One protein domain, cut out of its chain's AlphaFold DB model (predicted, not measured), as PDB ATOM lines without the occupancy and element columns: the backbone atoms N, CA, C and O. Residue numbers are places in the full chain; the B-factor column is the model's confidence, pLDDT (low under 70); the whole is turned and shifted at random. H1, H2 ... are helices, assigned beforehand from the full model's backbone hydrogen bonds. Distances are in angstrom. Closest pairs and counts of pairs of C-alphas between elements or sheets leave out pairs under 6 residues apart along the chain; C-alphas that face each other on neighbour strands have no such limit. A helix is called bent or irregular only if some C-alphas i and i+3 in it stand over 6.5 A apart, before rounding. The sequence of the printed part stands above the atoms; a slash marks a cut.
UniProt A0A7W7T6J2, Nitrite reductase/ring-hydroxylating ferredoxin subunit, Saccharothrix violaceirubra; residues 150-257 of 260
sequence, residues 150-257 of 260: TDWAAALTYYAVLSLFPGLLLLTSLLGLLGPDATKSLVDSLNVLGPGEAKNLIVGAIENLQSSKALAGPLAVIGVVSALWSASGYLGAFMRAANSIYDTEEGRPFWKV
ATOM      1  N   THR A 150     -11.560  -4.253  36.193       91.06
ATOM      2  CA  THR A 150     -12.468  -3.534  35.289       91.06
ATOM      3  C   THR A 150     -11.890  -2.184  34.865       91.06
ATOM      4  O   THR A 150     -11.926  -1.848  33.681       91.06
ATOM      5  N   ASP A 151     -11.302  -1.441  35.802       90.81
ATOM      6  CA  ASP A 151     -10.725  -0.122  35.535       90.81
ATOM      7  C   ASP A 151      -9.457  -0.248  34.691       90.81
ATOM      8  O   ASP A 151      -9.247   0.519  33.750       90.81
ATOM      9  N   TRP A 152      -8.643  -1.276  34.953       92.75
ATOM     10  CA  TRP A 152      -7.512  -1.610  34.091       92.75
ATOM     11  C   TRP A 152      -7.963  -1.988  32.682       92.75
ATOM     12  O   TRP A 152      -7.394  -1.490  31.713       92.75
ATOM     13  N   ALA A 153      -9.004  -2.808  32.535       93.12
ATOM     14  CA  ALA A 153      -9.546  -3.165  31.225       93.12
ATOM     15  C   ALA A 153     -10.045  -1.930  30.453       93.12
ATOM     16  O   ALA A 153      -9.756  -1.790  29.259       93.12
ATOM     17  N   ALA A 154     -10.728  -1.004  31.135       95.44
ATOM     18  CA  ALA A 154     -11.151   0.275  30.568       95.44
ATOM     19  C   ALA A 154      -9.950   1.147  30.159       95.44
ATOM     20  O   ALA A 154      -9.924   1.715  29.067       95.44
ATOM     21  N   ALA A 155      -8.907   1.209  30.989       93.94
ATOM     22  CA  ALA A 155      -7.686   1.934  30.661       93.94
ATOM     23  C   ALA A 155      -6.973   1.329  29.440       93.94
ATOM     24  O   ALA A 155      -6.595   2.061  28.527       93.94
ATOM     25  N   LEU A 156      -6.811   0.003  29.381       93.62
ATOM     26  CA  LEU A 156      -6.161  -0.681  28.258       93.62
ATOM     27  C   LEU A 156      -6.918  -0.452  26.946       93.62
ATOM     28  O   LEU A 156      -6.288  -0.184  25.926       93.62
ATOM     29  N   THR A 157      -8.251  -0.509  26.969       95.00
ATOM     30  CA  THR A 157      -9.069  -0.201  25.785       95.00
ATOM     31  C   THR A 157      -8.929   1.256  25.365       95.00
ATOM     32  O   THR A 157      -8.732   1.519  24.180       95.00
ATOM     33  N   TYR A 158      -8.934   2.196  26.310       93.81
ATOM     34  CA  TYR A 158      -8.689   3.609  26.021       93.81
ATOM     35  C   TYR A 158      -7.319   3.836  25.356       93.81
ATOM     36  O   TYR A 158      -7.245   4.437  24.283       93.81
ATOM     37  N   TYR A 159      -6.239   3.293  25.929       92.12
ATOM     38  CA  TYR A 159      -4.895   3.395  25.346       92.12
ATOM     39  C   TYR A 159      -4.785   2.696  23.985       92.12
ATOM     40  O   TYR A 159      -4.105   3.205  23.091       92.12
ATOM     41  N   ALA A 160      -5.456   1.556  23.799       93.19
ATOM     42  CA  ALA A 160      -5.478   0.850  22.521       93.19
ATOM     43  C   ALA A 160      -6.158   1.689  21.432       93.19
ATOM     44  O   ALA A 160      -5.581   1.880  20.364       93.19
ATOM     45  N   VAL A 161      -7.340   2.245  21.718       95.38
ATOM     46  CA  VAL A 161      -8.087   3.089  20.771       95.38
ATOM     47  C   VAL A 161      -7.290   4.337  20.402       95.38
ATOM     48  O   VAL A 161      -7.169   4.651  19.220       95.38
ATOM     49  N   LEU A 162      -6.682   5.016  21.379       91.06
ATOM     50  CA  LEU A 162      -5.834   6.180  21.103       91.06
ATOM     51  C   LEU A 162      -4.603   5.836  20.252       91.06
ATOM     52  O   LEU A 162      -4.173   6.659  19.445       91.06
ATOM     53  N   SER A 163      -4.059   4.623  20.384       92.19
ATOM     54  CA  SER A 163      -2.906   4.162  19.596       92.19
ATOM     55  C   SER A 163      -3.251   3.850  18.134       92.19
ATOM     56  O   SER A 163      -2.349   3.821  17.292       92.19
ATOM     57  N   LEU A 164      -4.535   3.664  17.795       91.38
ATOM     58  CA  LEU A 164      -4.964   3.380  16.420       91.38
ATOM     59  C   LEU A 164      -4.662   4.537  15.468       91.38
ATOM     60  O   LEU A 164      -4.271   4.298  14.329       91.38
ATOM     61  N   PHE A 165      -4.821   5.784  15.916       90.62
ATOM     62  CA  PHE A 165      -4.662   6.944  15.041       90.62
ATOM     63  C   PHE A 165      -3.197   7.179  14.627       90.62
ATOM     64  O   PHE A 165      -2.931   7.218  13.424       90.62
ATOM     65  N   PRO A 166      -2.220   7.237  15.554       90.50
ATOM     66  CA  PRO A 166      -0.804   7.256  15.191       90.50
ATOM     67  C   PRO A 166      -0.374   6.036  14.373       90.50
ATOM     68  O   PRO A 166       0.398   6.176  13.428       90.50
ATOM     69  N   GLY A 167      -0.903   4.847  14.692       89.75
ATOM     70  CA  GLY A 167      -0.638   3.632  13.921       89.75
ATOM     71  C   GLY A 167      -1.123   3.736  12.473       89.75
ATOM     72  O   GLY A 167      -0.396   3.375  11.549       89.75
ATOM     73  N   LEU A 168      -2.317   4.292  12.257       87.50
ATOM     74  CA  LEU A 168      -2.858   4.538  10.923       87.50
ATOM     75  C   LEU A 168      -2.052   5.609  10.176       87.50
ATOM     76  O   LEU A 168      -1.742   5.429   9.000       87.50
ATOM     77  N   LEU A 169      -1.658   6.695  10.846       85.94
ATOM     78  CA  LEU A 169      -0.775   7.707  10.257       85.94
ATOM     79  C   LEU A 169       0.558   7.099   9.820       85.94
ATOM     80  O   LEU A 169       0.987   7.311   8.691       85.94
ATOM     81  N   LEU A 170       1.184   6.290  10.674       88.69
ATOM     82  CA  LEU A 170       2.423   5.599  10.342       88.69
ATOM     83  C   LEU A 170       2.252   4.682   9.124       88.69
ATOM     84  O   LEU A 170       3.063   4.729   8.200       88.69
ATOM     85  N   LEU A 171       1.183   3.881   9.107       86.12
ATOM     86  CA  LEU A 171       0.873   2.974   8.005       86.12
ATOM     87  C   LEU A 171       0.684   3.735   6.688       86.12
ATOM     88  O   LEU A 171       1.322   3.413   5.688       86.12
ATOM     89  N   THR A 172      -0.160   4.766   6.686       82.19
ATOM     90  CA  THR A 172      -0.446   5.570   5.485       82.19
ATOM     91  C   THR A 172       0.801   6.285   4.971       82.19
ATOM     92  O   THR A 172       1.048   6.302   3.764       82.19
ATOM     93  N   SER A 173       1.649   6.786   5.868       84.94
ATOM     94  CA  SER A 173       2.908   7.416   5.485       84.94
ATOM     95  C   SER A 173       3.923   6.430   4.914       84.94
ATOM     96  O   SER A 173       4.621   6.759   3.955       84.94
ATOM     97  N   LEU A 174       3.981   5.207   5.451       85.00
ATOM     98  CA  LEU A 174       4.825   4.139   4.915       85.00
ATOM     99  C   LEU A 174       4.398   3.757   3.489       85.00
ATOM    100  O   LEU A 174       5.250   3.621   2.612       85.00
ATOM    101  N   LEU A 175       3.088   3.661   3.230       80.12
ATOM    102  CA  LEU A 175       2.547   3.434   1.884       80.12
ATOM    103  C   LEU A 175       2.853   4.592   0.921       80.12
ATOM    104  O   LEU A 175       3.130   4.358  -0.256       80.12
ATOM    105  N   GLY A 176       2.830   5.835   1.407       79.69
ATOM    106  CA  GLY A 176       3.252   7.000   0.627       79.69
ATOM    107  C   GLY A 176       4.741   6.963   0.262       79.69
ATOM    108  O   GLY A 176       5.105   7.323  -0.858       79.69
ATOM    109  N   LEU A 177       5.591   6.490   1.181       81.50
ATOM    110  CA  LEU A 177       7.046   6.424   1.014       81.50
ATOM    111  C   LEU A 177       7.505   5.273   0.102       81.50
ATOM    112  O   LEU A 177       8.486   5.427  -0.617       81.50
ATOM    113  N   LEU A 178       6.783   4.146   0.094       82.19
ATOM    114  CA  LEU A 178       7.052   2.986  -0.775       82.19
ATOM    115  C   LEU A 178       6.994   3.319  -2.277       82.19
ATOM    116  O   LEU A 178       7.561   2.599  -3.097       82.19
ATOM    117  N   GLY A 179       6.347   4.428  -2.638       78.81
ATOM    118  CA  GLY A 179       6.260   4.895  -4.013       78.81
ATOM    119  C   GLY A 179       5.224   4.133  -4.855       78.81
ATOM    120  O   GLY A 179       4.722   3.079  -4.469       78.81
ATOM    121  N   PRO A 180       4.858   4.684  -6.026       75.62
ATOM    122  CA  PRO A 180       3.804   4.120  -6.870       75.62
ATOM    123  C   PRO A 180       4.146   2.730  -7.422       75.62
ATOM    124  O   PRO A 180       3.237   1.935  -7.635       75.62
ATOM    125  N   ASP A 181       5.426   2.424  -7.638       80.75
ATOM    126  CA  ASP A 181       5.837   1.170  -8.276       80.75
ATOM    127  C   ASP A 181       5.707  -0.027  -7.325       80.75
ATOM    128  O   ASP A 181       5.113  -1.041  -7.690       80.75
ATOM    129  N   ALA A 182       6.147   0.112  -6.068       78.38
ATOM    130  CA  ALA A 182       5.973  -0.935  -5.058       78.38
ATOM    131  C   ALA A 182       4.489  -1.170  -4.724       78.38
ATOM    132  O   ALA A 182       4.064  -2.306  -4.504       78.38
ATOM    133  N   THR A 183       3.673  -0.111  -4.723       76.94
ATOM    134  CA  THR A 183       2.228  -0.231  -4.490       76.94
ATOM    135  C   THR A 183       1.505  -0.890  -5.655       76.94
ATOM    136  O   THR A 183       0.632  -1.719  -5.411       76.94
ATOM    137  N   LYS A 184       1.893  -0.607  -6.905       82.12
ATOM    138  CA  LYS A 184       1.356  -1.320  -8.073       82.12
ATOM    139  C   LYS A 184       1.626  -2.816  -7.993       82.12
ATOM    140  O   LYS A 184       0.693  -3.584  -8.164       82.12
ATOM    141  N   SER A 185       2.837  -3.241  -7.626       83.75
ATOM    142  CA  SER A 185       3.133  -4.672  -7.443       83.75
ATOM    143  C   SER A 185       2.271  -5.331  -6.355       83.75
ATOM    144  O   SER A 185       1.870  -6.490  -6.490       83.75
ATOM    145  N   LEU A 186       1.946  -4.595  -5.288       79.81
ATOM    146  CA  LEU A 186       1.048  -5.072  -4.235       79.81
ATOM    147  C   LEU A 186      -0.407  -5.175  -4.726       79.81
ATOM    148  O   LEU A 186      -1.066  -6.186  -4.491       79.81
ATOM    149  N   VAL A 187      -0.891  -4.162  -5.448       82.38
ATOM    150  CA  VAL A 187      -2.223  -4.150  -6.077       82.38
ATOM    151  C   VAL A 187      -2.344  -5.247  -7.142       82.38
ATOM    152  O   VAL A 187      -3.363  -5.930  -7.208       82.38
ATOM    153  N   ASP A 188      -1.290  -5.499  -7.913       83.06
ATOM    154  CA  ASP A 188      -1.244  -6.564  -8.916       83.06
ATOM    155  C   ASP A 188      -1.250  -7.958  -8.288       83.06
ATOM    156  O   ASP A 188      -1.905  -8.865  -8.801       83.06
ATOM    157  N   SER A 189      -0.633  -8.124  -7.119       82.31
ATOM    158  CA  SER A 189      -0.753  -9.364  -6.342       82.31
ATOM    159  C   SER A 189      -2.193  -9.587  -5.858       82.31
ATOM    160  O   SER A 189      -2.694 -10.711  -5.889       82.31
ATOM    161  N   LEU A 190      -2.899  -8.515  -5.480       79.31
ATOM    162  CA  LEU A 190      -4.330  -8.568  -5.159       79.31
ATOM    163  C   LEU A 190      -5.194  -8.815  -6.406       79.31
ATOM    164  O   LEU A 190      -6.283  -9.380  -6.298       79.31
ATOM    165  N   ASN A 191      -4.715  -8.444  -7.600       77.25
ATOM    166  CA  ASN A 191      -5.419  -8.695  -8.853       77.25
ATOM    167  C   ASN A 191      -5.540 -10.190  -9.185       77.25
ATOM    168  O   ASN A 191      -6.556 -10.588  -9.760       77.25
ATOM    169  N   VAL A 192      -4.572 -11.006  -8.756       80.75
ATOM    170  CA  VAL A 192      -4.532 -12.464  -8.966       80.75
ATOM    171  C   VAL A 192      -5.581 -13.217  -8.136       80.75
ATOM    172  O   VAL A 192      -6.005 -14.302  -8.526       80.75
ATOM    173  N   LEU A 193      -6.066 -12.635  -7.034       79.12
ATOM    174  CA  LEU A 193      -7.078 -13.254  -6.164       79.12
ATOM    175  C   LEU A 193      -8.503 -13.236  -6.761       79.12
ATOM    176  O   LEU A 193      -9.408 -13.842  -6.190       79.12
ATOM    177  N   GLY A 194      -8.696 -12.590  -7.917       67.31
ATOM    178  CA  GLY A 194      -9.944 -12.597  -8.687       67.31
ATOM    179  C   GLY A 194     -10.748 -11.284  -8.638       67.31
ATOM    180  O   GLY A 194     -10.431 -10.373  -7.870       67.31
ATOM    181  N   PRO A 195     -11.764 -11.128  -9.511       75.94
ATOM    182  CA  PRO A 195     -12.628  -9.948  -9.544       75.94
ATOM    183  C   PRO A 195     -13.686  -9.967  -8.424       75.94
ATOM    184  O   PRO A 195     -14.289 -10.999  -8.145       75.94
ATOM    185  N   GLY A 196     -13.949  -8.805  -7.815       79.44
ATOM    186  CA  GLY A 196     -15.022  -8.620  -6.832       79.44
ATOM    187  C   GLY A 196     -15.126  -7.173  -6.333       79.44
ATOM    188  O   GLY A 196     -14.134  -6.445  -6.337       79.44
ATOM    189  N   GLU A 197     -16.307  -6.745  -5.873       81.62
ATOM    190  CA  GLU A 197     -16.503  -5.388  -5.324       81.62
ATOM    191  C   GLU A 197     -15.601  -5.102  -4.115       81.62
ATOM    192  O   GLU A 197     -15.050  -4.009  -3.996       81.62
ATOM    193  N   ALA A 198     -15.368  -6.108  -3.266       80.50
ATOM    194  CA  ALA A 198     -14.471  -5.997  -2.116       80.50
ATOM    195  C   ALA A 198     -13.035  -5.617  -2.523       80.50
ATOM    196  O   ALA A 198     -12.368  -4.860  -1.826       80.50
ATOM    197  N   LYS A 199     -12.567  -6.090  -3.683       81.12
ATOM    198  CA  LYS A 199     -11.245  -5.753  -4.214       81.12
ATOM    199  C   LYS A 199     -11.191  -4.307  -4.699       81.12
ATOM    200  O   LYS A 199     -10.238  -3.609  -4.374       81.12
ATOM    201  N   ASN A 200     -12.208  -3.845  -5.429       84.62
ATOM    202  CA  ASN A 200     -12.266  -2.457  -5.899       84.62
ATOM    203  C   ASN A 200     -12.302  -1.469  -4.725       84.62
ATOM    204  O   ASN A 200     -11.666  -0.421  -4.789       84.62
ATOM    205  N   LEU A 201     -12.970  -1.839  -3.625       84.50
ATOM    206  CA  LEU A 201     -12.951  -1.079  -2.376       84.50
ATOM    207  C   LEU A 201     -11.529  -0.977  -1.790       84.50
ATOM    208  O   LEU A 201     -11.094   0.108  -1.414       84.50
ATOM    209  N   ILE A 202     -10.794  -2.094  -1.739       81.31
ATOM    210  CA  ILE A 202      -9.428  -2.143  -1.192       81.31
ATOM    211  C   ILE A 202      -8.451  -1.361  -2.077       81.31
ATOM    212  O   ILE A 202      -7.691  -0.540  -1.566       81.31
ATOM    213  N   VAL A 203      -8.480  -1.577  -3.396       82.88
ATOM    214  CA  VAL A 203      -7.603  -0.874  -4.347       82.88
ATOM    215  C   VAL A 203      -7.891   0.626  -4.327       82.88
ATOM    216  O   VAL A 203      -6.964   1.416  -4.169       82.88
ATOM    217  N   GLY A 204      -9.168   1.021  -4.357       82.50
ATOM    218  CA  GLY A 204      -9.566   2.423  -4.253       82.50
ATOM    219  C   GLY A 204      -9.153   3.064  -2.925       82.50
ATOM    220  O   GLY A 204      -8.745   4.223  -2.904       82.50
ATOM    221  N   ALA A 205      -9.191   2.329  -1.810       79.69
ATOM    222  CA  ALA A 205      -8.677   2.824  -0.534       79.69
ATOM    223  C   ALA A 205      -7.155   3.056  -0.585       79.69
ATOM    224  O   ALA A 205      -6.684   4.106  -0.151       79.69
ATOM    225  N   ILE A 206      -6.388   2.123  -1.160       77.31
ATOM    226  CA  ILE A 206      -4.925   2.233  -1.296       77.31
ATOM    227  C   ILE A 206      -4.534   3.409  -2.207       77.31
ATOM    228  O   ILE A 206      -3.648   4.190  -1.859       77.31
ATOM    229  N   GLU A 207      -5.211   3.573  -3.344       78.19
ATOM    230  CA  GLU A 207      -4.947   4.663  -4.292       78.19
ATOM    231  C   GLU A 207      -5.291   6.039  -3.703       78.19
ATOM    232  O   GLU A 207      -4.505   6.983  -3.832       78.19
ATOM    233  N   ASN A 208      -6.412   6.152  -2.978       79.44
ATOM    234  CA  ASN A 208      -6.785   7.390  -2.288       79.44
ATOM    235  C   ASN A 208      -5.746   7.793  -1.234       79.44
ATOM    236  O   ASN A 208      -5.390   8.970  -1.144       79.44
ATOM    237  N   LEU A 209      -5.202   6.826  -0.489       74.00
ATOM    238  CA  LEU A 209      -4.133   7.066   0.487       74.00
ATOM    239  C   LEU A 209      -2.825   7.534  -0.174       74.00
ATOM    240  O   LEU A 209      -2.095   8.334   0.410       74.00
ATOM    241  N   GLN A 210      -2.538   7.098  -1.404       73.06
ATOM    242  CA  GLN A 210      -1.342   7.511  -2.148       73.06
ATOM    243  C   GLN A 210      -1.428   8.897  -2.791       73.06
ATOM    244  O   GLN A 210      -0.391   9.435  -3.180       73.06
ATOM    245  N   SER A 211      -2.614   9.496  -2.919       71.94
ATOM    246  CA  SER A 211      -2.784  10.805  -3.575       71.94
ATOM    247  C   SER A 211      -2.027  11.949  -2.873       71.94
ATOM    248  O   SER A 211      -1.678  12.950  -3.496       71.94
ATOM    249  N   SER A 212      -1.681  11.776  -1.592       65.75
ATOM    250  CA  SER A 212      -1.082  12.805  -0.728       65.75
ATOM    251  C   SER A 212       0.450  12.697  -0.591       65.75
ATOM    252  O   SER A 212       1.003  12.801   0.503       65.75
ATOM    253  N   LYS A 213       1.174  12.497  -1.705       65.19
ATOM    254  CA  LYS A 213       2.633  12.218  -1.705       65.19
ATOM    255  C   LYS A 213       3.513  13.334  -1.142       65.19
ATOM    256  O   LYS A 213       4.543  13.046  -0.542       65.19
ATOM    257  N   ALA A 214       3.123  14.599  -1.315       65.38
ATOM    258  CA  ALA A 214       3.958  15.742  -0.929       65.38
ATOM    259  C   ALA A 214       4.183  15.857   0.593       65.38
ATOM    260  O   ALA A 214       5.147  16.482   1.026       65.38
ATOM    261  N   LEU A 215       3.323  15.233   1.403       67.69
ATOM    262  CA  LEU A 215       3.386  15.291   2.866       67.69
ATOM    263  C   LEU A 215       3.884  13.981   3.506       67.69
ATOM    264  O   LEU A 215       4.068  13.935   4.720       67.69
ATOM    265  N   ALA A 216       4.158  12.933   2.716       73.88
ATOM    266  CA  ALA A 216       4.461  11.589   3.222       73.88
ATOM    267  C   ALA A 216       5.771  11.490   4.031       73.88
ATOM    268  O   ALA A 216       5.893  10.630   4.897       73.88
ATOM    269  N   GLY A 217       6.754  12.361   3.786       80.44
ATOM    270  CA  GLY A 217       8.003  12.382   4.560       80.44
ATOM    271  C   GLY A 217       7.802  12.915   5.988       80.44
ATOM    272  O   GLY A 217       7.982  12.168   6.950       80.44
ATOM    273  N   PRO A 218       7.389  14.185   6.159       84.56
ATOM    274  CA  PRO A 218       7.141  14.766   7.482       84.56
ATOM    275  C   PRO A 218       6.057  14.029   8.283       84.56
ATOM    276  O   PRO A 218       6.226  13.817   9.485       84.56
ATOM    277  N   LEU A 219       4.976  13.586   7.627       81.31
ATOM    278  CA  LEU A 219       3.928  12.795   8.280       81.31
ATOM    279  C   LEU A 219       4.446  11.441   8.777       81.31
ATOM    280  O   LEU A 219       3.973  10.974   9.810       81.31
ATOM    281  N   ALA A 220       5.449  10.845   8.123       85.81
ATOM    282  CA  ALA A 220       6.021   9.575   8.566       85.81
ATOM    283  C   ALA A 220       6.781   9.767   9.870       85.81
ATOM    284  O   ALA A 220       6.611   8.982  10.795       85.81
ATOM    285  N   VAL A 221       7.576  10.834   9.973       90.00
ATOM    286  CA  VAL A 221       8.322  11.148  11.200       90.00
ATOM    287  C   VAL A 221       7.358  11.408  12.356       90.00
ATOM    288  O   VAL A 221       7.505  10.811  13.421       90.00
ATOM    289  N   ILE A 222       6.336  12.240  12.138       89.88
ATOM    290  CA  ILE A 222       5.308  12.522  13.152       89.88
ATOM    291  C   ILE A 222       4.554  11.239  13.526       89.88
ATOM    292  O   ILE A 222       4.342  10.978  14.710       89.88
ATOM    293  N   GLY A 223       4.189  10.417  12.540       89.81
ATOM    294  CA  GLY A 223       3.528   9.127  12.735       89.81
ATOM    295  C   GLY A 223       4.372   8.155  13.558       89.81
ATOM    296  O   GLY A 223       3.862   7.583  14.512       89.81
ATOM    297  N   VAL A 224       5.671   8.019  13.266       92.06
ATOM    298  CA  VAL A 224       6.595   7.173  14.043       92.06
ATOM    299  C   VAL A 224       6.693   7.668  15.481       92.06
ATOM    300  O   VAL A 224       6.496   6.885  16.404       92.06
ATOM    301  N   VAL A 225       6.977   8.958  15.682       94.25
ATOM    302  CA  VAL A 225       7.162   9.527  17.027       94.25
ATOM    303  C   VAL A 225       5.890   9.365  17.858       94.25
ATOM    304  O   VAL A 225       5.940   8.857  18.976       94.25
ATOM    305  N   SER A 226       4.734   9.724  17.296       91.69
ATOM    306  CA  SER A 226       3.449   9.587  17.987       91.69
ATOM    307  C   SER A 226       3.040   8.127  18.210       91.69
ATOM    308  O   SER A 226       2.466   7.812  19.253       91.69
ATOM    309  N   ALA A 227       3.353   7.216  17.283       91.62
ATOM    310  CA  ALA A 227       3.084   5.790  17.450       91.62
ATOM    311  C   ALA A 227       3.947   5.179  18.555       91.62
ATOM    312  O   ALA A 227       3.427   4.424  19.371       91.62
ATOM    313  N   LEU A 228       5.234   5.530  18.620       92.00
ATOM    314  CA  LEU A 228       6.139   5.064  19.672       92.00
ATOM    315  C   LEU A 228       5.707   5.573  21.048       92.00
ATOM    316  O   LEU A 228       5.616   4.773  21.980       92.00
ATOM    317  N   TRP A 229       5.352   6.855  21.149       92.81
ATOM    318  CA  TRP A 229       4.829   7.449  22.380       92.81
ATOM    319  C   TRP A 229       3.562   6.731  22.866       92.81
ATOM    320  O   TRP A 229       3.474   6.274  24.010       92.81
ATOM    321  N   SER A 230       2.579   6.556  21.976       92.81
ATOM    322  CA  SER A 230       1.317   5.879  22.303       92.81
ATOM    323  C   SER A 230       1.516   4.403  22.657       92.81
ATOM    324  O   SER A 230       0.971   3.931  23.659       92.81
ATOM    325  N   ALA A 231       2.353   3.683  21.903       90.38
ATOM    326  CA  ALA A 231       2.683   2.287  22.182       90.38
ATOM    327  C   ALA A 231       3.381   2.135  23.540       90.38
ATOM    328  O   ALA A 231       3.044   1.236  24.317       90.38
ATOM    329  N   SER A 232       4.301   3.045  23.873       91.25
ATOM    330  CA  SER A 232       4.947   3.061  25.182       91.25
ATOM    331  C   SER A 232       3.937   3.320  26.305       91.25
ATOM    332  O   SER A 232       4.036   2.708  27.371       91.25
ATOM    333  N   GLY A 233       2.941   4.181  26.073       90.50
ATOM    334  CA  GLY A 233       1.845   4.434  27.013       90.50
ATOM    335  C   GLY A 233       1.002   3.186  27.282       90.50
ATOM    336  O   GLY A 233       0.757   2.846  28.444       90.50
ATOM    337  N   TYR A 234       0.631   2.461  26.221       92.00
ATOM    338  CA  TYR A 234      -0.105   1.198  26.324       92.00
ATOM    339  C   TYR A 234       0.679   0.141  27.110       92.00
ATOM    340  O   TYR A 234       0.153  -0.438  28.062       92.00
ATOM    341  N   LEU A 235       1.956  -0.077  26.771       91.62
ATOM    342  CA  LEU A 235       2.810  -1.030  27.488       91.62
ATOM    343  C   LEU A 235       2.975  -0.644  28.963       91.62
ATOM    344  O   LEU A 235       2.945  -1.513  29.833       91.62
ATOM    345  N   GLY A 236       3.086   0.653  29.264       89.88
ATOM    346  CA  GLY A 236       3.103   1.168  30.632       89.88
ATOM    347  C   GLY A 236       1.833   0.831  31.415       89.88
ATOM    348  O   GLY A 236       1.911   0.378  32.558       89.88
ATOM    349  N   ALA A 237       0.660   1.020  30.809       89.62
ATOM    350  CA  ALA A 237      -0.618   0.660  31.420       89.62
ATOM    351  C   ALA A 237      -0.751  -0.856  31.625       89.62
ATOM    352  O   ALA A 237      -1.146  -1.293  32.705       89.62
ATOM    353  N   PHE A 238      -0.347  -1.649  30.632       91.62
ATOM    354  CA  PHE A 238      -0.334  -3.105  30.718       91.62
ATOM    355  C   PHE A 238       0.578  -3.609  31.845       91.62
ATOM    356  O   PHE A 238       0.163  -4.455  32.632       91.62
ATOM    357  N   MET A 239       1.792  -3.062  31.974       90.00
ATOM    358  CA  MET A 239       2.713  -3.428  33.056       90.00
ATOM    359  C   MET A 239       2.118  -3.143  34.436       90.00
ATOM    360  O   MET A 239       2.220  -3.984  35.322       90.00
ATOM    361  N   ARG A 240       1.457  -1.992  34.626       87.62
ATOM    362  CA  ARG A 240       0.802  -1.674  35.906       87.62
ATOM    363  C   ARG A 240      -0.360  -2.619  36.212       87.62
ATOM    364  O   ARG A 240      -0.462  -3.084  37.344       87.62
ATOM    365  N   ALA A 241      -1.173  -2.956  35.211       89.50
ATOM    366  CA  ALA A 241      -2.233  -3.951  35.361       89.50
ATOM    367  C   ALA A 241      -1.659  -5.333  35.729       89.50
ATOM    368  O   ALA A 241      -2.136  -5.974  36.661       89.50
ATOM    369  N   ALA A 242      -0.589  -5.768  35.058       88.38
ATOM    370  CA  ALA A 242       0.087  -7.028  35.360       88.38
ATOM    371  C   ALA A 242       0.689  -7.040  36.773       88.38
ATOM    372  O   ALA A 242       0.524  -8.016  37.499       88.38
ATOM    373  N   ASN A 243       1.335  -5.951  37.196       85.38
ATOM    374  CA  ASN A 243       1.862  -5.823  38.555       85.38
ATOM    375  C   ASN A 243       0.754  -5.912  39.609       85.38
ATOM    376  O   ASN A 243       0.983  -6.521  40.651       85.38
ATOM    377  N   SER A 244      -0.430  -5.358  39.319       83.62
ATOM    378  CA  SER A 244      -1.615  -5.495  40.171       83.62
ATOM    379  C   SER A 244      -2.043  -6.960  40.287       83.62
ATOM    380  O   SER A 244      -2.148  -7.459  41.394       83.62
ATOM    381  N   ILE A 245      -2.186  -7.677  39.164       84.06
ATOM    382  CA  ILE A 245      -2.596  -9.100  39.138       84.06
ATOM    383  C   ILE A 245      -1.602 -10.006  39.877       84.06
ATOM    384  O   ILE A 245      -1.978 -11.004  40.491       84.06
ATOM    385  N   TYR A 246      -0.306  -9.712  39.750       81.75
ATOM    386  CA  TYR A 246       0.770 -10.524  40.320       81.75
ATOM    387  C   TYR A 246       1.251 -10.041  41.688       81.75
ATOM    388  O   TYR A 246       2.256 -10.562  42.183       81.75
ATOM    389  N   ASP A 247       0.590  -9.054  42.294       74.50
ATOM    390  CA  ASP A 247       0.964  -8.493  43.594       74.50
ATOM    391  C   ASP A 247       2.437  -8.087  43.684       74.50
ATOM    392  O   ASP A 247       3.130  -8.318  44.685       74.50
ATOM    393  N   THR A 248       2.948  -7.542  42.583       80.88
ATOM    394  CA  THR A 248       4.350  -7.167  42.456       80.88
ATOM    395  C   THR A 248       4.501  -5.678  42.722       80.88
ATOM    396  O   THR A 248       3.951  -4.842  42.009       80.88
ATOM    397  N   GLU A 249       5.274  -5.340  43.754       70.38
ATOM    398  CA  GLU A 249       5.605  -3.954  44.077       70.38
ATOM    399  C   GLU A 249       6.525  -3.361  42.993       70.38
ATOM    400  O   GLU A 249       7.588  -3.908  42.680       70.38
ATOM    401  N   GLU A 250       6.125  -2.229  42.407       73.00
ATOM    402  CA  GLU A 250       6.923  -1.520  41.402       73.00
ATOM    403  C   GLU A 250       8.075  -0.775  42.095       73.00
ATOM    404  O   GLU A 250       7.903   0.305  42.656       73.00
ATOM    405  N   GLY A 251       9.273  -1.363  42.066       73.06
ATOM    406  CA  GLY A 251      10.482  -0.771  42.654       73.06
ATOM    407  C   GLY A 251      11.204   0.235  41.749       73.06
ATOM    408  O   GLY A 251      12.218   0.810  42.149       73.06
ATOM    409  N   ARG A 252      10.744   0.428  40.505       80.56
ATOM    410  CA  ARG A 252      11.386   1.341  39.553       80.56
ATOM    411  C   ARG A 252      10.935   2.782  39.809       80.56
ATOM    412  O   ARG A 252       9.744   3.027  39.979       80.56
ATOM    413  N   PRO A 253      11.860   3.757  39.789       77.25
ATOM    414  CA  PRO A 253      11.492   5.157  39.935       77.25
ATOM    415  C   PRO A 253      10.585   5.626  38.795       77.25
ATOM    416  O   PRO A 253      10.704   5.125  37.674       77.25
ATOM    417  N   PHE A 254       9.749   6.637  39.053       76.38
ATOM    418  CA  PHE A 254       8.719   7.086  38.110       76.38
ATOM    419  C   PHE A 254       9.282   7.422  36.713       76.38
ATOM    420  O   PHE A 254       8.690   7.055  35.707       76.38
ATOM    421  N   TRP A 255      10.482   8.004  36.618       76.06
ATOM    422  CA  TRP A 255      11.122   8.336  35.336       76.06
ATOM    423  C   TRP A 255      11.528   7.126  34.480       76.06
ATOM    424  O   TRP A 255      11.795   7.292  33.298       76.06
ATOM    425  N   LYS A 256      11.578   5.912  35.045       76.62
ATOM    426  CA  LYS A 256      11.811   4.666  34.288       76.62
ATOM    427  C   LYS A 256      10.517   3.983  33.834       76.62
ATOM    428  O   LYS A 256      10.592   3.005  33.095       76.62
ATOM    429  N   VAL A 257       9.360   4.446  34.310       73.44
ATOM    430  CA  VAL A 257       8.030   3.900  33.978       73.44
ATOM    431  C   VAL A 257       7.154   4.883  33.195       73.44
ATOM    432  O   VAL A 257       6.058   4.513  32.775       73.44
TER     433      VAL A 257
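What this domain is: This is residues 150 to 257 of the 260 residues of the protein "Nitrite reductase/ring-hydroxylating ferredoxin subunit" of Saccharothrix violaceirubra (UniProt A0A7W7T6J2). Two long helices, H1 and H4, lie side by side and run opposite ways as a long arm; at one end of it two shorter helices, H2 and H3, turn off steeply, giving the outline of an L. At the arm's other end residues 246 to 257 form a tail without a named element, with residues 251 to 256 sticking out. The printed part has 108 residues with four named helices, H1 to H4 in chain order, and is all helix with no named strand. It is only just loose, close to extended, with a radius of gyration of the C-alphas of 19.3 A, and elongated, spanning 55 by 31 by 18 A.

How they stand to each other: H1, residues 150 to 177, touches H4, residues 213 to 245, at a shallow tilt of 22 degrees, opposite ways; the closest C-alphas, of Leu 170 and Gly 223, are 4.4 A apart. H1 has a kink of 26 degrees near residue 164, and H4 one of 39 degrees near residue 220. H2, residues 179 to 191, and H3, residues 197 to 210, form a helical hairpin and only just touch, with 3 pairs of C-alphas within 8 A, the closest those of Val 187 and Val 203 at 6.5 A. H1 touches H3 with residues 172 to 176 alone, about perpendicular at 74 degrees; the closest C-alphas, of Gly 176 and Gln 210, are 5.4 A apart. H2 and H4 are only just apart, closest 8.5 A, while H3 and H4 meet only through their link. In H2 and H3 every O i to N i+4 pair is within hydrogen-bond range; in H1 22 of 24 are, in H4 27 of 29.

Where its parts are: H1 begins at C-alpha 150 (-12.468, -3.534, 35.289) and is 40.7 A long; H2 measures 18.6 A and H3 20.2 A. H4, 46.4 A long, ends at C-alpha 245 (-2.596, -9.100, 39.138); it is irregular, with C-alphas 214 and 217 7.6 A apart.

The domain as a whole: The C-alphas farthest apart, of Pro 195 and Gly 251, are 57.8 A apart. The printed part has no cut, and its three links between helices are tight. Residue 194 and residues 212 to 215 have pLDDT under 70.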